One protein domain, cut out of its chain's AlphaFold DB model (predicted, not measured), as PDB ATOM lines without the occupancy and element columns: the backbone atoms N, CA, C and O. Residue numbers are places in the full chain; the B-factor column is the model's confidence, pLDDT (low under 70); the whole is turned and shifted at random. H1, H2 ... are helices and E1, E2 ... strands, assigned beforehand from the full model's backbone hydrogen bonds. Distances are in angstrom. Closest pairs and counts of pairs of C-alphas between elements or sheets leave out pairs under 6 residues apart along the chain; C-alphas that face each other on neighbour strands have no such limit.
ATOM      1  N   THR A  87       9.355   1.447 -21.354       94.56
ATOM      2  CA  THR A  87       9.770   1.015 -20.003       94.56
ATOM      3  C   THR A  87      10.677  -0.214 -20.027       94.56
ATOM      4  O   THR A  87      10.998  -0.742 -18.966       94.56
ATOM      5  N   GLY A  88      11.077  -0.674 -21.217       93.69
ATOM      6  CA  GLY A  88      12.014  -1.785 -21.359       93.69
ATOM      7  C   GLY A  88      13.464  -1.371 -21.099       93.69
ATOM      8  O   GLY A  88      13.745  -0.254 -20.648       93.69
ATOM      9  N   ALA A  89      14.374  -2.305 -21.366       94.50
ATOM     10  CA  ALA A  89      15.800  -2.128 -21.146       94.50
ATOM     11  C   ALA A  89      16.395  -1.063 -22.079       94.50
ATOM     12  O   ALA A  89      15.899  -0.817 -23.172       94.50
ATOM     13  N   THR A  90      17.478  -0.430 -21.641       94.12
ATOM     14  CA  THR A  90      18.333   0.426 -22.474       94.12
ATOM     15  C   THR A  90      19.776   0.188 -22.068       94.12
ATOM     16  O   THR A  90      20.031  -0.224 -20.937       94.12
ATOM     17  N   LEU A  91      20.719   0.508 -22.944       93.50
ATOM     18  CA  LEU A  91      22.126   0.575 -22.578       93.50
ATOM     19  C   LEU A  91      22.357   1.828 -21.721       93.50
ATOM     20  O   LEU A  91      21.905   2.925 -22.065       93.50
ATOM     21  N   GLU A  92      23.035   1.667 -20.588       87.81
ATOM     22  CA  GLU A  92      23.445   2.790 -19.744       87.81
ATOM     23  C   GLU A  92      24.685   3.455 -20.348       87.81
ATOM     24  O   GLU A  92      25.811   3.123 -20.002       87.81
ATOM     25  N   LEU A  93      24.468   4.372 -21.295       88.25
ATOM     26  CA  LEU A  93      25.546   5.145 -21.913       88.25
ATOM     27  C   LEU A  93      25.922   6.345 -21.044       88.25
ATOM     28  O   LEU A  93      25.051   7.176 -20.740       88.25
ATOM     29  N   GLY A  94      27.214   6.479 -20.739       89.19
ATOM     30  CA  GLY A  94      27.780   7.694 -20.155       89.19
ATOM     31  C   GLY A  94      27.659   8.902 -21.094       89.19
ATOM     32  O   GLY A  94      27.464   8.754 -22.303       89.19
ATOM     33  N   ASP A  95      27.787  10.117 -20.552       88.12
ATOM     34  CA  ASP A  95      27.653  11.358 -21.337       88.12
ATOM     35  C   ASP A  95      28.658  11.416 -22.510       88.12
ATOM     36  O   ASP A  95      28.286  11.777 -23.631       88.12
ATOM     37  N   ASP A  96      29.906  10.988 -22.285       89.88
ATOM     38  CA  ASP A  96      30.959  10.968 -23.310       89.88
ATOM     39  C   ASP A  96      30.699   9.926 -24.405       89.88
ATOM     40  O   ASP A  96      30.801  10.235 -25.595       89.88
ATOM     41  N   GLU A  97      30.311   8.704 -24.023       92.31
ATOM     42  CA  GLU A  97      29.961   7.629 -24.962       92.31
ATOM     43  C   GLU A  97      28.807   8.052 -25.863       92.31
ATOM     44  O   GLU A  97      28.821   7.838 -27.077       92.31
ATOM     45  N   ARG A  98      27.818   8.727 -25.279       91.50
ATOM     46  CA  ARG A  98      26.656   9.203 -26.011       91.50
ATOM     47  C   ARG A  98      26.989  10.365 -26.941       91.50
ATOM     48  O   ARG A  98      26.516  10.398 -28.077       91.50
ATOM     49  N   SER A  99      27.833  11.293 -26.498       91.94
ATOM     50  CA  SER A  99      28.354  12.374 -27.339       91.94
ATOM     51  C   SER A  99      29.145  11.828 -28.535       91.94
ATOM     52  O   SER A  99      28.957  12.279 -29.673       91.94
ATOM     53  N   LEU A 100      29.971  10.798 -28.313       93.56
ATOM     54  CA  LEU A 100      30.694  10.094 -29.371       93.56
ATOM     55  C   LEU A 100      29.732   9.381 -30.330       93.56
ATOM     56  O   LEU A 100      29.878   9.522 -31.546       93.56
ATOM     57  N   ALA A 101      28.709   8.707 -29.802       95.06
ATOM     58  CA  ALA A 101      27.694   8.035 -30.603       95.06
ATOM     59  C   ALA A 101      26.948   9.014 -31.521       95.06
ATOM     60  O   ALA A 101      26.854   8.797 -32.729       95.06
ATOM     61  N   LEU A 102      26.483  10.146 -30.984       95.38
ATOM     62  CA  LEU A 102      25.841  11.199 -31.777       95.38
ATOM     63  C   LEU A 102      26.798  11.795 -32.816       95.38
ATOM     64  O   LEU A 102      26.391  12.111 -33.937       95.38
ATOM     65  N   ARG A 103      28.082  11.959 -32.471       95.38
ATOM     66  CA  ARG A 103      29.101  12.428 -33.416       95.38
ATOM     67  C   ARG A 103      29.254  11.477 -34.592       95.38
ATOM     68  O   ARG A 103      29.283  11.957 -35.725       95.38
ATOM     69  N   GLU A 104      29.332  10.183 -34.323       96.56
ATOM     70  CA  GLU A 104      29.464   9.157 -35.346       96.56
ATOM     71  C   GLU A 104      28.203   9.056 -36.219       96.56
ATOM     72  O   GLU A 104      28.311   9.108 -37.444       96.56
ATOM     73  N   ILE A 105      27.006   9.036 -35.616       97.31
ATOM     74  CA  ILE A 105      25.729   9.017 -36.352       97.31
ATOM     75  C   ILE A 105      25.634  10.214 -37.300       97.31
ATOM     76  O   ILE A 105      25.300  10.047 -38.469       97.31
ATOM     77  N   ALA A 106      25.986  11.420 -36.844       96.38
ATOM     78  CA  ALA A 106      25.981  12.618 -37.687       96.38
ATOM     79  C   ALA A 106      26.973  12.538 -38.870       96.38
ATOM     80  O   ALA A 106      26.816  13.253 -39.863       96.38
ATOM     81  N   GLN A 107      27.999  11.686 -38.778       96.44
ATOM     82  CA  GLN A 107      29.041  11.509 -39.792       96.44
ATOM     83  C   GLN A 107      28.789  10.351 -40.763       96.44
ATOM     84  O   GLN A 107      29.498  10.289 -41.775       96.44
ATOM     85  N   TRP A 108      27.779   9.506 -40.511       97.25
ATOM     86  CA  TRP A 108      27.358   8.438 -41.421       97.25
ATOM     87  C   TRP A 108      27.227   8.932 -42.863       97.25
ATOM     88  O   TRP A 108      26.846  10.081 -43.140       97.25
ATOM     89  N   LYS A 109      27.544   8.068 -43.821       95.56
ATOM     90  CA  LYS A 109      27.508   8.393 -45.242       95.56
ATOM     91  C   LYS A 109      26.247   7.826 -45.878       95.56
ATOM     92  O   LYS A 109      25.795   6.725 -45.601       95.56
ATOM     93  N   VAL A 110      25.649   8.654 -46.728       91.44
ATOM     94  CA  VAL A 110      24.518   8.265 -47.581       91.44
ATOM     95  C   VAL A 110      25.024   7.630 -48.883       91.44
ATOM     96  O   VAL A 110      24.366   6.758 -49.448       91.44
ATOM     97  N   GLU A 111      26.205   8.060 -49.333       91.69
ATOM     98  CA  GLU A 111      26.943   7.466 -50.443       91.69
ATOM     99  C   GLU A 111      27.665   6.206 -49.960       91.69
ATOM    100  O   GLU A 111      28.515   6.288 -49.071       91.69
ATOM    101  N   ALA A 112      27.328   5.058 -50.549       89.88
ATOM    102  CA  ALA A 112      27.849   3.758 -50.137       89.88
ATOM    103  C   ALA A 112      29.365   3.664 -50.347       89.88
ATOM    104  O   ALA A 112      30.065   3.126 -49.498       89.88
ATOM    105  N   LYS A 113      29.880   4.277 -51.422       89.19
ATOM    106  CA  LYS A 113      31.315   4.299 -51.757       89.19
ATOM    107  C   LYS A 113      32.192   5.018 -50.727       89.19
ATOM    108  O   LYS A 113      33.409   4.884 -50.768       89.19
ATOM    109  N   LEU A 114      31.595   5.827 -49.851       93.12
ATOM    110  CA  LEU A 114      32.303   6.568 -48.803       93.12
ATOM    111  C   LEU A 114      32.053   5.993 -47.402       93.12
ATOM    112  O   LEU A 114      32.606   6.521 -46.437       93.12
ATOM    113  N   GLU A 115      31.186   4.987 -47.279       94.06
ATOM    114  CA  GLU A 115      30.801   4.390 -46.002       94.06
ATOM    115  C   GLU A 115      31.718   3.221 -45.625       94.06
ATOM    116  O   GLU A 115      32.272   2.545 -46.489       94.06
ATOM    117  N   ASP A 116      31.834   2.945 -44.326       94.31
ATOM    118  CA  ASP A 116      32.468   1.718 -43.836       94.31
ATOM    119  C   ASP A 116      31.526   0.516 -44.039       94.31
ATOM    120  O   ASP A 116      30.748   0.135 -43.158       94.31
ATOM    121  N   ILE A 117      31.568  -0.052 -45.249       93.50
ATOM    122  CA  ILE A 117      30.746  -1.199 -45.653       93.50
ATOM    123  C   ILE A 117      31.017  -2.412 -44.756       93.50
ATOM    124  O   ILE A 117      30.065  -3.052 -44.311       93.50
ATOM    125  N   LYS A 118      32.270  -2.675 -44.370       91.81
ATOM    126  CA  LYS A 118      32.613  -3.787 -43.465       91.81
ATOM    127  C   LYS A 118      31.926  -3.674 -42.111       91.81
ATOM    128  O   LYS A 118      31.510  -4.683 -41.542       91.81
ATOM    129  N   ARG A 119      31.811  -2.455 -41.581       94.31
ATOM    130  CA  ARG A 119      31.190  -2.214 -40.275       94.31
ATOM    131  C   ARG A 119      29.669  -2.154 -40.341       94.31
ATOM    132  O   ARG A 119      29.017  -2.658 -39.428       94.31
ATOM    133  N   TYR A 120      29.110  -1.525 -41.375       95.62
ATOM    134  CA  TYR A 120      27.704  -1.104 -41.395       95.62
ATOM    135  C   TYR A 120      26.816  -1.804 -42.425       95.62
ATOM    136  O   TYR A 120      25.618  -1.504 -42.483       95.62
ATOM    137  N   PHE A 121      27.353  -2.719 -43.232       95.69
ATOM    138  CA  PHE A 121      26.548  -3.449 -44.202       95.69
ATOM    139  C   PHE A 121      25.560  -4.402 -43.524       95.69
ATOM    140  O   PHE A 121      25.932  -5.275 -42.741       95.69
ATOM    141  N   TYR A 122      24.284  -4.244 -43.870       95.62
ATOM    142  CA  TYR A 122      23.218  -5.153 -43.477       95.62
ATOM    143  C   TYR A 122      22.995  -6.191 -44.573       95.62
ATOM    144  O   TYR A 122      22.730  -5.837 -45.725       95.62
ATOM    145  N   ARG A 123      23.078  -7.473 -44.207       94.44
ATOM    146  CA  ARG A 123      22.845  -8.586 -45.129       94.44
ATOM    147  C   ARG A 123      21.358  -8.683 -45.463       94.44
ATOM    148  O   ARG A 123      20.569  -9.131 -44.638       94.44
ATOM    149  N   VAL A 124      21.000  -8.282 -46.679       93.50
ATOM    150  CA  VAL A 124      19.644  -8.461 -47.219       93.50
ATOM    151  C   VAL A 124      19.429  -9.907 -47.694       93.50
ATOM    152  O   VAL A 124      20.406 -10.542 -48.109       93.50
ATOM    153  N   SER A 367      11.133  -4.227 -45.705       92.69
ATOM    154  CA  SER A 367      10.068  -4.245 -44.718       92.69
ATOM    155  C   SER A 367      10.396  -3.322 -43.544       92.69
ATOM    156  O   SER A 367      11.550  -2.998 -43.260       92.69
ATOM    157  N   HIS A 368       9.362  -2.949 -42.786       92.00
ATOM    158  CA  HIS A 368       9.525  -2.209 -41.527       92.00
ATOM    159  C   HIS A 368      10.465  -2.923 -40.548       92.00
ATOM    160  O   HIS A 368      11.192  -2.276 -39.799       92.00
ATOM    161  N   ARG A 369      10.458  -4.264 -40.566       94.81
ATOM    162  CA  ARG A 369      11.331  -5.088 -39.728       94.81
ATOM    163  C   ARG A 369      12.791  -4.948 -40.154       94.81
ATOM    164  O   ARG A 369      13.612  -4.613 -39.313       94.81
ATOM    165  N   GLU A 370      13.089  -5.103 -41.441       96.25
ATOM    166  CA  GLU A 370      14.466  -5.015 -41.956       96.25
ATOM    167  C   GLU A 370      15.063  -3.617 -41.771       96.25
ATOM    168  O   GLU A 370      16.244  -3.484 -41.466       96.25
ATOM    169  N   ILE A 371      14.253  -2.556 -41.875       97.38
ATOM    170  CA  ILE A 371      14.703  -1.196 -41.539       97.38
ATOM    171  C   ILE A 371      15.104  -1.096 -40.063       97.38
ATOM    172  O   ILE A 371      16.146  -0.517 -39.750       97.38
ATOM    173  N   LYS A 372      14.300  -1.654 -39.148       97.50
ATOM    174  CA  LYS A 372      14.651  -1.696 -37.723       97.50
ATOM    175  C   LYS A 372      15.921  -2.510 -37.488       97.50
ATOM    176  O   LYS A 372      16.787  -2.046 -36.758       97.50
ATOM    177  N   GLU A 373      16.055  -3.669 -38.125       97.81
ATOM    178  CA  GLU A 373      17.235  -4.539 -38.017       97.81
ATOM    179  C   GLU A 373      18.502  -3.837 -38.542       97.81
ATOM    180  O   GLU A 373      19.538  -3.864 -37.879       97.81
ATOM    181  N   LEU A 374      18.415  -3.107 -39.661       97.56
ATOM    182  CA  LEU A 374      19.499  -2.261 -40.169       97.56
ATOM    183  C   LEU A 374      19.882  -1.162 -39.172       97.56
ATOM    184  O   LEU A 374      21.065  -0.938 -38.918       97.56
ATOM    185  N   ILE A 375      18.902  -0.437 -38.627       98.06
ATOM    186  CA  ILE A 375      19.178   0.637 -37.668       98.06
ATOM    187  C   ILE A 375      19.796   0.052 -36.397       98.06
ATOM    188  O   ILE A 375      20.798   0.583 -35.929       98.06
ATOM    189  N   ALA A 376      19.255  -1.051 -35.877       98.25
ATOM    190  CA  ALA A 376      19.789  -1.762 -34.721       98.25
ATOM    191  C   ALA A 376      21.240  -2.198 -34.962       98.25
ATOM    192  O   ALA A 376      22.107  -1.887 -34.150       98.25
ATOM    193  N   LEU A 377      21.536  -2.809 -36.116       98.00
ATOM    194  CA  LEU A 377      22.900  -3.162 -36.511       98.00
ATOM    195  C   LEU A 377      23.823  -1.941 -36.450       98.00
ATOM    196  O   LEU A 377      24.879  -1.993 -35.831       98.00
ATOM    197  N   ARG A 378      23.448  -0.823 -37.076       97.75
ATOM    198  CA  ARG A 378      24.317   0.361 -37.094       97.75
ATOM    199  C   ARG A 378      24.480   0.969 -35.703       97.75
ATOM    200  O   ARG A 378      25.582   1.369 -35.340       97.75
ATOM    201  N   LEU A 379      23.411   1.017 -34.916       97.88
ATOM    202  CA  LEU A 379      23.427   1.530 -33.552       97.88
ATOM    203  C   LEU A 379      24.296   0.672 -32.622       97.88
ATOM    204  O   LEU A 379      25.084   1.232 -31.862       97.88
ATOM    205  N   SER A 380      24.230  -0.659 -32.714       97.62
ATOM    206  CA  SER A 380      25.070  -1.548 -31.902       97.62
ATOM    207  C   SER A 380      26.554  -1.365 -32.213       97.62
ATOM    208  O   SER A 380      27.374  -1.320 -31.296       97.62
ATOM    209  N   LYS A 381      26.909  -1.140 -33.487       97.25
ATOM    210  CA  LYS A 381      28.283  -0.806 -33.895       97.25
ATOM    211  C   LYS A 381      28.744   0.556 -33.397       97.25
ATOM    212  O   LYS A 381      29.910   0.675 -33.041       97.25
ATOM    213  N   VAL A 382      27.877   1.566 -33.380       96.50
ATOM    214  CA  VAL A 382      28.204   2.894 -32.829       96.50
ATOM    215  C   VAL A 382      28.434   2.818 -31.316       96.50
ATOM    216  O   VAL A 382      29.359   3.432 -30.798       96.50
ATOM    217  N   MET A 383      27.617   2.037 -30.609       95.38
ATOM    218  CA  MET A 383      27.683   1.884 -29.152       95.38
ATOM    219  C   MET A 383      28.658   0.791 -28.686       95.38
ATOM    220  O   MET A 383      28.724   0.517 -27.494       95.38
ATOM    221  N   ASN A 384      29.395   0.148 -29.603       94.25
ATOM    222  CA  ASN A 384      30.276  -0.994 -29.322       94.25
ATOM    223  C   ASN A 384      29.605  -2.094 -28.472       94.25
ATOM    224  O   ASN A 384      30.219  -2.670 -27.578       94.25
ATOM    225  N   SER A 385      28.335  -2.384 -28.759       94.06
ATOM    226  CA  SER A 385      27.517  -3.344 -28.018       94.06
ATOM    227  C   SER A 385      27.219  -4.597 -28.846       94.06
ATOM    228  O   SER A 385      27.152  -4.556 -30.075       94.06
ATOM    229  N   HIS A 386      27.012  -5.720 -28.154       93.94
ATOM    230  CA  HIS A 386      26.516  -6.971 -28.739       93.94
ATOM    231  C   HIS A 386      24.984  -7.070 -28.742       93.94
ATOM    232  O   HIS A 386      24.447  -8.063 -29.232       93.94
ATOM    233  N   GLU A 387      24.292  -6.063 -28.203       95.94
ATOM    234  CA  GLU A 387      22.835  -5.982 -28.226       95.94
ATOM    235  C   GLU A 387      22.302  -5.973 -29.670       95.94
ATOM    236  O   GLU A 387      22.907  -5.388 -30.574       95.94
ATOM    237  N   GLN A 388      21.165  -6.632 -29.875       94.00
ATOM    238  CA  GLN A 388      20.499  -6.771 -31.173       94.00
ATOM    239  C   GLN A 388      19.052  -6.277 -31.140       94.00
ATOM    240  O   GLN A 388      18.486  -5.987 -32.195       94.00
ATOM    241  N   ASP A 389      18.447  -6.158 -29.955       97.00
ATOM    242  CA  ASP A 389      17.091  -5.654 -29.814       97.00
ATOM    243  C   ASP A 389      17.008  -4.179 -30.225       97.00
ATOM    244  O   ASP A 389      17.673  -3.297 -29.668       97.00
ATOM    245  N   PHE A 390      16.154  -3.915 -31.215       97.56
ATOM    246  CA  PHE A 390      15.984  -2.579 -31.772       97.56
ATOM    247  C   PHE A 390      15.531  -1.579 -30.712       97.56
ATOM    248  O   PHE A 390      16.094  -0.491 -30.654       97.56
ATOM    249  N   ASP A 391      14.531  -1.916 -29.894       97.56
ATOM    250  CA  ASP A 391      13.973  -0.958 -28.939       97.56
ATOM    251  C   ASP A 391      15.019  -0.608 -27.865       97.56
ATOM    252  O   ASP A 391      15.229   0.572 -27.580       97.56
ATOM    253  N   THR A 392      15.754  -1.598 -27.351       97.50
ATOM    254  CA  THR A 392      16.839  -1.396 -26.377       97.50
ATOM    255  C   THR A 392      17.901  -0.429 -26.906       97.50
ATOM    256  O   THR A 392      18.243   0.552 -26.239       97.50
ATOM    257  N   LEU A 393      18.388  -0.645 -28.132       97.50
ATOM    258  CA  LEU A 393      19.373   0.230 -28.779       97.50
ATOM    259  C   LEU A 393      18.795   1.612 -29.107       97.50
ATOM    260  O   LEU A 393      19.420   2.636 -28.837       97.50
ATOM    261  N   TRP A 394      17.588   1.653 -29.668       97.31
ATOM    262  CA  TRP A 394      16.915   2.882 -30.075       97.31
ATOM    263  C   TRP A 394      16.720   3.825 -28.888       97.31
ATOM    264  O   TRP A 394      17.159   4.975 -28.930       97.31
ATOM    265  N   TYR A 395      16.134   3.328 -27.796       96.31
ATOM    266  CA  TYR A 395      15.859   4.112 -26.590       96.31
ATOM    267  C   TYR A 395      17.099   4.378 -25.718       96.31
ATOM    268  O   TYR A 395      16.985   5.047 -24.691       96.31
ATOM    269  N   SER A 396      18.281   3.896 -26.120       94.88
ATOM    270  CA  SER A 396      19.562   4.303 -25.519       94.88
ATOM    271  C   SER A 396      20.020   5.685 -26.006       94.88
ATOM    272  O   SER A 396      20.786   6.359 -25.320       94.88
ATOM    273  N   ILE A 397      19.543   6.124 -27.180       95.00
ATOM    274  CA  ILE A 397      19.886   7.424 -27.782       95.00
ATOM    275  C   ILE A 397      18.649   8.314 -27.958       95.00
ATOM    276  O   ILE A 397      18.756   9.535 -27.853       95.00
ATOM    277  N   PHE A 398      17.476   7.731 -28.209       96.06
ATOM    278  CA  PHE A 398      16.211   8.451 -28.338       96.06
ATOM    279  C   PHE A 398      15.434   8.503 -27.030       96.06
ATOM    280  O   PHE A 398      15.435   7.561 -26.238       96.06
ATOM    281  N   THR A 399      14.654   9.570 -26.874       94.50
ATOM    282  CA  THR A 399      13.728   9.692 -25.754       94.50
ATOM    283  C   THR A 399      12.706   8.558 -25.724       94.50
ATOM    284  O   THR A 399      12.156   8.126 -26.741       94.50
ATOM    285  N   ARG A 400      12.385   8.113 -24.509       94.62
ATOM    286  CA  ARG A 400      11.336   7.118 -24.247       94.62
ATOM    287  C   ARG A 400       9.932   7.705 -24.361       94.62
ATOM    288  O   ARG A 400       8.954   6.955 -24.366       94.62
ATOM    289  N   LYS A 401       9.808   9.036 -24.384       93.25
ATOM    290  CA  LYS A 401       8.520   9.732 -24.418       93.25
ATOM    291  C   LYS A 401       7.903   9.659 -25.822       93.25
ATOM    292  O   LYS A 401       8.581   9.941 -26.805       93.25
ATOM    293  N   PRO A 402       6.606   9.336 -25.933       91.50
ATOM    294  CA  PRO A 402       5.892   9.433 -27.195       91.50
ATOM    295  C   PRO A 402       5.835  10.871 -27.703       91.50
ATOM    296  O   PRO A 402       5.636  11.813 -26.934       91.50
ATOM    297  N   LEU A 403       5.877  11.013 -29.020       90.19
ATOM    298  CA  LEU A 403       5.743  12.278 -29.719       90.19
ATOM    299  C   LEU A 403       4.262  12.588 -29.976       90.19
ATOM    300  O   LEU A 403       3.516  11.751 -30.489       90.19
ATOM    301  N   GLU A 404       3.833  13.805 -29.643       86.62
ATOM    302  CA  GLU A 404       2.528  14.343 -30.046       86.62
ATOM    303  C   GLU A 404       2.629  15.008 -31.425       86.62
ATOM    304  O   GLU A 404       3.435  15.922 -31.620       86.62
ATOM    305  N   TYR A 405       1.832  14.529 -32.387       79.94
ATOM    306  CA  TYR A 405       1.938  14.926 -33.801       79.94
ATOM    307  C   TYR A 405       0.692  15.626 -34.362       79.94
ATOM    308  O   TYR A 405       0.639  15.964 -35.541       79.94
ATOM    309  N   SER A 406      -0.338  15.815 -33.543       73.31
ATOM    310  CA  SER A 406      -1.571  16.498 -33.925       73.31
ATOM    311  C   SER A 406      -2.207  17.105 -32.686       73.31
ATOM    312  O   SER A 406      -2.209  16.457 -31.643       73.31
ATOM    313  N   ASN A 407      -2.879  18.249 -32.850       64.88
ATOM    314  CA  ASN A 407      -3.671  18.951 -31.823       64.88
ATOM    315  C   ASN A 407      -4.799  18.099 -31.191       64.88
ATOM    316  O   ASN A 407      -5.557  18.573 -30.353       64.88
ATOM    317  N   SER A 408      -4.947  16.843 -31.619       60.78
ATOM    318  CA  SER A 408      -5.928  15.869 -31.145       60.78
ATOM    319  C   SER A 408      -5.372  14.877 -30.107       60.78
ATOM    320  O   SER A 408      -5.947  13.799 -29.948       60.78
ATOM    321  N   ASN A 409      -4.283  15.206 -29.386       66.62
ATOM    322  CA  ASN A 409      -3.681  14.344 -28.348       66.62
ATOM    323  C   ASN A 409      -3.278  12.949 -28.878       66.62
ATOM    324  O   ASN A 409      -3.362  11.929 -28.181       66.62
ATOM    325  N   LYS A 410      -2.892  12.875 -30.158       80.81
ATOM    326  CA  LYS A 410      -2.431  11.630 -30.778       80.81
ATOM    327  C   LYS A 410      -0.935  11.484 -30.553       80.81
ATOM    328  O   LYS A 410      -0.156  12.343 -30.961       80.81
ATOM    329  N   HIS A 411      -0.566  10.369 -29.932       86.75
ATOM    330  CA  HIS A 411       0.809  10.036 -29.595       86.75
ATOM    331  C   HIS A 411       1.311   8.880 -30.451       86.75
ATOM    332  O   HIS A 411       0.572   7.927 -30.706       86.75
ATOM    333  N   ILE A 412       2.569   8.966 -30.857       91.88
ATOM    334  CA  ILE A 412       3.254   7.985 -31.693       91.88
ATOM    335  C   ILE A 412       4.714   7.857 -31.233       91.88
ATOM    336  O   ILE A 412       5.223   8.750 -30.554       91.88
ATOM    337  N   SER A 413       5.389   6.752 -31.547       94.38
ATOM    338  CA  SER A 413       6.829   6.648 -31.289       94.38
ATOM    339  C   SER A 413       7.607   7.584 -32.226       94.38
ATOM    340  O   SER A 413       7.133   7.920 -33.315       94.38
ATOM    341  N   CYS A 414       8.812   7.998 -31.827       95.75
ATOM    342  CA  CYS A 414       9.695   8.784 -32.696       95.75
ATOM    343  C   CYS A 414       9.987   8.043 -34.009       95.75
ATOM    344  O   CYS A 414       9.923   8.641 -35.081       95.75
ATOM    345  N   PHE A 415      10.216   6.730 -33.935       96.06
ATOM    346  CA  PHE A 415      10.462   5.897 -35.108       96.06
ATOM    347  C   PHE A 415       9.267   5.873 -36.069       96.06
ATOM    348  O   PHE A 415       9.429   6.114 -37.261       96.06
ATOM    349  N   ASP A 416       8.050   5.652 -35.566       93.81
ATOM    350  CA  ASP A 416       6.867   5.602 -36.429       93.81
ATOM    351  C   ASP A 416       6.525   6.996 -37.004       93.81
ATOM    352  O   ASP A 416       6.057   7.098 -38.140       93.81
ATOM    353  N   TYR A 417       6.819   8.082 -36.273       94.56
ATOM    354  CA  TYR A 417       6.737   9.449 -36.808       94.56
ATOM    355  C   TYR A 417       7.708   9.665 -37.977       94.56
ATOM    356  O   TYR A 417       7.333  10.297 -38.966       94.56
ATOM    357  N   MET A 418       8.934   9.140 -37.893       95.75
ATOM    358  CA  MET A 418       9.912   9.190 -38.988       95.75
ATOM    359  C   MET A 418       9.476   8.317 -40.170       95.75
ATOM    360  O   MET A 418       9.532   8.768 -41.312       95.75
ATOM    361  N   ASN A 419       8.976   7.107 -39.901       94.88
ATOM    362  CA  ASN A 419       8.476   6.179 -40.918       94.88
ATOM    363  C   ASN A 419       7.369   6.813 -41.773       94.88
ATOM    364  O   ASN A 419       7.401   6.714 -42.990       94.88
ATOM    365  N   MET A 420       6.446   7.562 -41.162       92.19
ATOM    366  CA  MET A 420       5.415   8.305 -41.897       92.19
ATOM    367  C   MET A 420       5.972   9.413 -42.823       92.19
ATOM    368  O   MET A 420       5.216   9.970 -43.617       92.19
ATOM    369  N   SER A 421       7.237   9.828 -42.675       94.56
ATOM    370  CA  SER A 421       7.900  10.812 -43.550       94.56
ATOM    371  C   SER A 421       8.760  10.149 -44.633       94.56
ATOM    372  O   SER A 421       8.885  10.717 -45.716       94.56
ATOM    373  N   ALA A 422       9.344   8.981 -44.368       95.44
ATOM    374  CA  ALA A 422      10.194   8.240 -45.305       95.44
ATOM    375  C   ALA A 422       9.380   7.462 -46.358       95.44
ATOM    376  O   ALA A 422       8.188   7.245 -46.179       95.44
ATOM    377  N   GLN A 423      10.025   7.004 -47.441       94.38
ATOM    378  CA  GLN A 423       9.404   6.109 -48.435       94.38
ATOM    379  C   GLN A 423       9.828   4.638 -48.258       94.38
ATOM    380  O   GLN A 423       9.845   3.866 -49.221       94.38
ATOM    381  N   GLY A 424      10.215   4.245 -47.039       92.62
ATOM    382  CA  GLY A 424      10.581   2.861 -46.719       92.62
ATOM    383  C   GLY A 424      11.943   2.411 -47.254       92.62
ATOM    384  O   GLY A 424      12.167   1.218 -47.413       92.62
ATOM    385  N   ARG A 425      12.862   3.338 -47.554       94.25
ATOM    386  CA  ARG A 425      14.210   3.024 -48.059       94.25
ATOM    387  C   ARG A 425      15.263   3.242 -46.966       94.25
ATOM    388  O   ARG A 425      15.200   4.278 -46.308       94.25
ATOM    389  N   PRO A 426      16.280   2.369 -46.817       96.44
ATOM    390  CA  PRO A 426      17.383   2.531 -45.862       96.44
ATOM    391  C   PRO A 426      17.961   3.938 -45.812       96.44
ATOM    392  O   PRO A 426      18.117   4.524 -44.742       96.44
ATOM    393  N   ARG A 427      18.237   4.493 -46.995       95.94
ATOM    394  CA  ARG A 427      18.860   5.802 -47.149       95.94
ATOM    395  C   ARG A 427      18.076   6.914 -46.453       95.94
ATOM    396  O   ARG A 427      18.693   7.785 -45.846       95.94
ATOM    397  N   ASP A 428      16.747   6.857 -46.505       97.06
ATOM    398  CA  ASP A 428      15.874   7.853 -45.885       97.06
ATOM    399  C   ASP A 428      16.076   7.872 -44.366       97.06
ATOM    400  O   ASP A 428      16.268   8.934 -43.776       97.06
ATOM    401  N   TYR A 429      16.117   6.699 -43.732       97.69
ATOM    402  CA  TYR A 429      16.319   6.586 -42.287       97.69
ATOM    403  C   TYR A 429      17.715   7.034 -41.863       97.69
ATOM    404  O   TYR A 429      17.845   7.742 -40.868       97.69
ATOM    405  N   ILE A 430      18.755   6.686 -42.630       97.69
ATOM    406  CA  ILE A 430      20.120   7.157 -42.357       97.69
ATOM    407  C   ILE A 430      20.196   8.681 -42.471       97.69
ATOM    408  O   ILE A 430      20.746   9.329 -41.584       97.69
ATOM    409  N   ALA A 431      19.611   9.273 -43.518       97.69
ATOM    410  CA  ALA A 431      19.559  10.723 -43.678       97.69
ATOM    411  C   ALA A 431      18.819  11.398 -42.510       97.69
ATOM    412  O   ALA A 431      19.319  12.364 -41.944       97.69
ATOM    413  N   TYR A 432      17.675  10.853 -42.096       97.94
ATOM    414  CA  TYR A 432      16.897  11.393 -40.982       97.94
ATOM    415  C   TYR A 432      17.665  11.307 -39.650       97.94
ATOM    416  O   TYR A 432      17.749  12.293 -38.920       97.94
ATOM    417  N   LEU A 433      18.276  10.156 -39.347       97.94
ATOM    418  CA  LEU A 433      19.063   9.951 -38.124       97.94
ATOM    419  C   LEU A 433      20.276  10.881 -38.048       97.94
ATOM    420  O   LEU A 433      20.568  11.420 -36.980       97.94
ATOM    421  N   LYS A 434      20.944  11.118 -39.182       97.62
ATOM    422  CA  LYS A 434      22.028  12.100 -39.277       97.62
ATOM    423  C   LYS A 434      21.567  13.500 -38.898       97.62
ATOM    424  O   LYS A 434      22.265  14.167 -38.138       97.62
ATOM    425  N   GLU A 435      20.414  13.937 -39.404       97.38
ATOM    426  CA  GLU A 435      19.858  15.256 -39.080       97.38
ATOM    427  C   GLU A 435      19.490  15.360 -37.596       97.38
ATOM    428  O   GLU A 435      19.861  16.338 -36.946       97.38
ATOM    429  N   CYS A 436      18.850  14.330 -37.025       97.44
ATOM    430  CA  CYS A 436      18.570  14.284 -35.588       97.44
ATOM    431  C   CYS A 436      19.857  14.428 -34.760       97.44
ATOM    432  O   CYS A 436      19.941  15.285 -33.884       97.44
ATOM    433  N   ALA A 437      20.887  13.636 -35.070       96.75
ATOM    434  CA  ALA A 437      22.155  13.686 -34.352       96.75
ATOM    435  C   ALA A 437      22.891  15.024 -34.545       96.75
ATOM    436  O   ALA A 437      23.479  15.555 -33.604       96.75
ATOM    437  N   ALA A 438      22.844  15.611 -35.744       95.38
ATOM    438  CA  ALA A 438      23.462  16.904 -36.027       95.38
ATOM    439  C   ALA A 438      22.801  18.060 -35.261       95.38
ATOM    440  O   ALA A 438      23.504  18.965 -34.805       95.38
ATOM    441  N   ILE A 439      21.472  18.034 -35.113       95.44
ATOM    442  CA  ILE A 439      20.723  19.010 -34.310       95.44
ATOM    443  C   ILE A 439      21.055  18.833 -32.828       95.44
ATOM    444  O   ILE A 439      21.391  19.813 -32.162       95.44
ATOM    445  N   GLU A 440      21.031  17.596 -32.332       94.50
ATOM    446  CA  GLU A 440      21.216  17.322 -30.907       94.50
ATOM    447  C   GLU A 440      22.607  17.732 -30.409       94.50
ATOM    448  O   GLU A 440      22.769  18.407 -29.393       94.50
ATOM    449  N   ARG A 441      23.634  17.484 -31.226       92.38
ATOM    450  CA  ARG A 441      25.004  17.934 -30.945       92.38
ATOM    451  C   ARG A 441      25.156  19.445 -30.770       92.38
ATOM    452  O   ARG A 441      26.137  19.875 -30.174       92.38
ATOM    453  N   ARG A 442      24.242  20.256 -31.312       90.94
ATOM    454  CA  ARG A 442      24.250  21.721 -31.132       90.94
ATOM    455  C   ARG A 442      23.496  22.151 -29.877       90.94
ATOM    456  O   ARG A 442      23.807  23.202 -29.328       90.94
ATOM    457  N   ARG A 443      22.504  21.367 -29.450       88.62
ATOM    458  CA  ARG A 443      21.672  21.639 -28.268       88.62
ATOM    459  C   ARG A 443      22.323  21.178 -26.972       88.62
ATOM    460  O   ARG A 443      22.005  21.721 -25.922       88.62
ATOM    461  N   SER A 444      23.281  20.256 -27.065       74.56
ATOM    462  CA  SER A 444      23.925  19.618 -25.912       74.56
ATOM    463  C   SER A 444      22.934  18.851 -25.030       74.56
ATOM    464  O   SER A 444      23.237  18.629 -23.855       74.56
ATOM    465  N   ASN A 445      21.762  18.439 -25.547       68.31
ATOM    466  CA  ASN A 445      20.945  17.519 -24.768       68.31
ATOM    467  C   ASN A 445      21.597  16.142 -24.789       68.31
ATOM    468  O   ASN A 445      22.355  15.757 -25.683       68.31
ATOM    469  N   ARG A 446      21.267  15.380 -23.752       80.44
ATOM    470  CA  ARG A 446      21.752  14.021 -23.589       80.44
ATOM    471  C   ARG A 446      20.959  13.029 -24.425       80.44
ATOM    472  O   ARG A 446      21.375  11.903 -24.505       80.44
ATOM    473  N   GLU A 447      19.826  13.334 -25.032       89.50
ATOM    474  CA  GLU A 447      19.103  12.355 -25.862       89.50
ATOM    475  C   GLU A 447      18.445  13.048 -27.045       89.50
ATOM    476  O   GLU A 447      18.176  14.244 -26.985       89.50
ATOM    477  N   ILE A 448      18.165  12.293 -28.107       94.81
ATOM    478  CA  ILE A 448      17.345  12.775 -29.214       94.81
ATOM    479  C   ILE A 448      15.893  12.795 -28.732       94.81
ATOM    480  O   ILE A 448      15.224  11.757 -28.657       94.81
ATOM    481  N   ASP A 449      15.417  13.982 -28.374       94.19
ATOM    482  CA  ASP A 449      14.065  14.187 -27.872       94.19
ATOM    483  C   ASP A 449      13.023  14.392 -28.989       94.19
ATOM    484  O   ASP A 449      13.306  14.336 -30.191       94.19
ATOM    485  N   THR A 450      11.766  14.605 -28.590       93.94
ATOM    486  CA  THR A 450      10.662  14.796 -29.540       93.94
ATOM    487  C   THR A 450      10.778  16.084 -30.350       93.94
ATOM    488  O   THR A 450      10.259  16.136 -31.467       93.94
ATOM    489  N   ASP A 451      11.422  17.118 -29.809       93.00
ATOM    490  CA  ASP A 451      11.565  18.409 -30.479       93.00
ATOM    491  C   ASP A 451      12.679  18.334 -31.522       93.00
ATOM    492  O   ASP A 451      12.477  18.745 -32.665       93.00
ATOM    493  N   THR A 452      13.792  17.670 -31.201       95.81
ATOM    494  CA  THR A 452      14.846  17.334 -32.163       95.81
ATOM    495  C   THR A 452      14.290  16.533 -33.344       95.81
ATOM    496  O   THR A 452      14.590  16.866 -34.491       95.81
ATOM    497  N   VAL A 453      13.408  15.550 -33.116       95.94
ATOM    498  CA  VAL A 453      12.747  14.810 -34.213       95.94
ATOM    499  C   VAL A 453      11.853  15.721 -35.063       95.94
ATOM    500  O   VAL A 453      11.905  15.656 -36.293       95.94
ATOM    501  N   LYS A 454      11.051  16.600 -34.447       93.25
ATOM    502  CA  LYS A 454      10.179  17.547 -35.173       93.25
ATOM    503  C   LYS A 454      10.968  18.555 -36.012       93.25
ATOM    504  O   LYS A 454      10.506  18.920 -37.102       93.25
ATOM    505  N   ASP A 455      12.126  18.988 -35.526       94.00
ATOM    506  CA  ASP A 455      13.017  19.909 -36.229       94.00
ATOM    507  C   ASP A 455      13.766  19.217 -37.369       94.00
ATOM    508  O   ASP A 455      13.797  19.735 -38.493       94.00
ATOM    509  N   ALA A 456      14.288  18.010 -37.120       96.50
ATOM    510  CA  ALA A 456      14.927  17.172 -38.132       96.50
ATOM    511  C   ALA A 456      13.975  16.874 -39.296       96.50
ATOM    512  O   ALA A 456      14.380  16.946 -40.452       96.50
ATOM    513  N   ASP A 457      12.689  16.655 -39.020       95.44
ATOM    514  CA  ASP A 457      11.649  16.422 -40.027       95.44
ATOM    515  C   ASP A 457      11.565  17.531 -41.089       95.44
ATOM    516  O   ASP A 457      11.251  17.263 -42.248       95.44
ATOM    517  N   LYS A 458      11.869  18.790 -40.732       93.19
ATOM    518  CA  LYS A 458      11.917  19.892 -41.708       93.19
ATOM    519  C   LYS A 458      13.100  19.738 -42.661       93.19
ATOM    520  O   LYS A 458      12.930  19.905 -43.869       93.19
ATOM    521  N   GLN A 459      14.279  19.416 -42.134       95.81
ATOM    522  CA  GLN A 459      15.475  19.205 -42.953       95.81
ATOM    523  C   GLN A 459      15.357  17.937 -43.793       95.81
ATOM    524  O   GLN A 459      15.633  17.964 -44.992       95.81
ATOM    525  N   PHE A 460      14.833  16.867 -43.199       97.44
ATOM    526  CA  PHE A 460      14.522  15.635 -43.899       97.44
ATOM    527  C   PHE A 460      13.531  15.864 -45.044       97.44
ATOM    528  O   PHE A 460      13.732  15.347 -46.138       97.44
ATOM    529  N   SER A 461      12.501  16.691 -44.848       97.88
ATOM    530  CA  SER A 461      11.553  17.010 -45.919       97.88
ATOM    531  C   SER A 461      12.232  17.676 -47.122       97.88
ATOM    532  O   SER A 461      11.953  17.328 -48.272       97.88
ATOM    533  N   ASN A 462      13.179  18.589 -46.876       97.25
ATOM    534  CA  ASN A 462      13.981  19.207 -47.937       97.25
ATOM    535  C   ASN A 462      14.903  18.195 -48.627       97.25
ATOM    536  O   ASN A 462      15.082  18.263 -49.843       97.25
ATOM    537  N   TYR A 463      15.488  17.270 -47.862       97.06
ATOM    538  CA  TYR A 463      16.271  16.159 -48.398       97.06
ATOM    539  C   TYR A 463      15.415  15.268 -49.312       97.06
ATOM    540  O   TYR A 463      15.772  15.080 -50.472       97.06
ATOM    541  N   LEU A 464      14.245  14.817 -48.848       97.44
ATOM    542  CA  LEU A 464      13.355  13.953 -49.624       97.44
ATOM    543  C   LEU A 464      12.886  14.641 -50.910       97.44
ATOM    544  O   LEU A 464      12.851  14.014 -51.965       97.44
ATOM    545  N   ARG A 465      12.577  15.945 -50.853       97.62
ATOM    546  CA  ARG A 465      12.258  16.733 -52.054       97.62
ATOM    547  C   ARG A 465      13.399  16.697 -53.075       97.62
ATOM    548  O   ARG A 465      13.122  16.571 -54.264       97.62
ATOM    549  N   LYS A 466      14.659  16.815 -52.640       96.56
ATOM    550  CA  LYS A 466      15.829  16.761 -53.533       96.56
ATOM    551  C   LYS A 466      16.025  15.370 -54.137       96.56
ATOM    552  O   LYS A 466      16.253  15.302 -55.341       96.56
ATOM    553  N   GLU A 467      15.892  14.305 -53.344       95.31
ATOM    554  CA  GLU A 467      15.982  12.924 -53.848       95.31
ATOM    555  C   GLU A 467      14.878  12.642 -54.879       95.31
ATOM    556  O   GLU A 467      15.160  12.166 -55.973       95.31
ATOM    557  N   LEU A 468      13.625  13.005 -54.580       95.94
ATOM    558  CA  LEU A 468      12.506  12.782 -55.502       95.94
ATOM    559  C   LEU A 468      12.604  13.643 -56.760       95.94
ATOM    560  O   LEU A 468      12.264  13.175 -57.841       95.94
ATOM    561  N   ARG A 469      13.094  14.882 -56.644       95.31
ATOM    562  CA  ARG A 469      13.403  15.710 -57.812       95.31
ATOM    563  C   ARG A 469      14.396  14.991 -58.719       95.31
ATOM    564  O   ARG A 469      14.145  14.893 -59.908       95.31
ATOM    565  N   ASP A 470      15.502  14.512 -58.160       91.00
ATOM    566  CA  ASP A 470      16.562  13.844 -58.915       91.00
ATOM    567  C   ASP A 470      16.083  12.546 -59.589       91.00
ATOM    568  O   ASP A 470      16.409  12.293 -60.746       91.00
ATOM    569  N   GLU A 471      15.236  11.765 -58.917       90.94
ATOM    570  CA  GLU A 471      14.632  10.562 -59.504       90.94
ATOM    571  C   GLU A 471      13.702  10.867 -60.680       90.94
ATOM    572  O   GLU A 471      13.729  10.149 -61.679       90.94
ATOM    573  N   VAL A 472      12.895  11.923 -60.558       91.94
ATOM    574  CA  VAL A 472      11.816  12.250 -61.499       91.94
ATOM    575  C   VAL A 472      12.287  13.131 -62.657       91.94
ATOM    576  O   VAL A 472      11.665  13.112 -63.716       91.94
ATOM    577  N   HIS A 473      13.375  13.887 -62.489       88.75
ATOM    578  CA  HIS A 473      13.812  14.915 -63.439       88.75
ATOM    579  C   HIS A 473      14.045  14.390 -64.866       88.75
ATOM    580  O   HIS A 473      13.754  15.107 -65.813       88.75
TER     581      HIS A 473
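Overview. This is residues 87 to 124 and 367 to 473 of the 569 residues of the protein "Cold shock domain-containing protein" of Erythrobacter sp. A30-3 (UniProt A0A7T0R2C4). H6 runs through the middle of a body of crossed helices, with H1 packed on one side of it and the long H7 on the other, while H3 and H4 pack on each other near by. A small hairpin, E1 and E2, lies at the margin, and residues 468 to 473 stick out. The printed part has 145 residues, with the order H1 H2 H3 H4 E1 E2 H5 H6 H7 and the class mostly helix. It is compact, with a radius of gyration of the C-alphas of 14.8 A and spans of 46 by 44 by 30 A.

Arrangement. E1, residues 403 to 406, and E2, residues 410 to 412, form an antiparallel hairpin, with N 403 and O 412 within hydrogen-bond range at 2.8 A. H5, residues 414 to 419, touches residues 450 to 457 of H7, residues 450 to 472, closest at C-alphas 414 and 450, 6.9 A. H7 and H6, residues 426 to 443, form a helical hairpin at a steep tilt of 40 degrees, closest at C-alphas 456 and 436, 5.3 A. H1, residues 95 to 107, touches H6 residues 433 to 441, closest at C-alphas 106 and 434, 4.3 A. H3, residues 368 to 382, touches H4, residues 390 to 397, closest at C-alphas 376 and 390, 4.9 A. H2, residues 117 to 120, touches H3 residues 377 to 381, closest at C-alphas 120 and 378, 5.7 A. Every O i to N i+4 pair is within hydrogen-bond range in H1, H3 and H5, against 3 of 4 in H4, 13 of 14 in H6 and 17 of 19 in H7; H2 is too short for one.

Along the chain. H1 begins at C-alpha 95 (27.653, 11.358, -21.337). H6 is 26.3 A long; H7, 32.1 A with a kink of 31 degrees near residue 459, ends at C-alpha 472 (11.816, 12.250, -61.499).

Size, cuts and confidence. Residues 125 to 366 are not printed; C-alphas 124 and 367 are 10.8 A apart. Of the links printed whole, none is long. Residues 407 to 409 and 445 have pLDDT under 70.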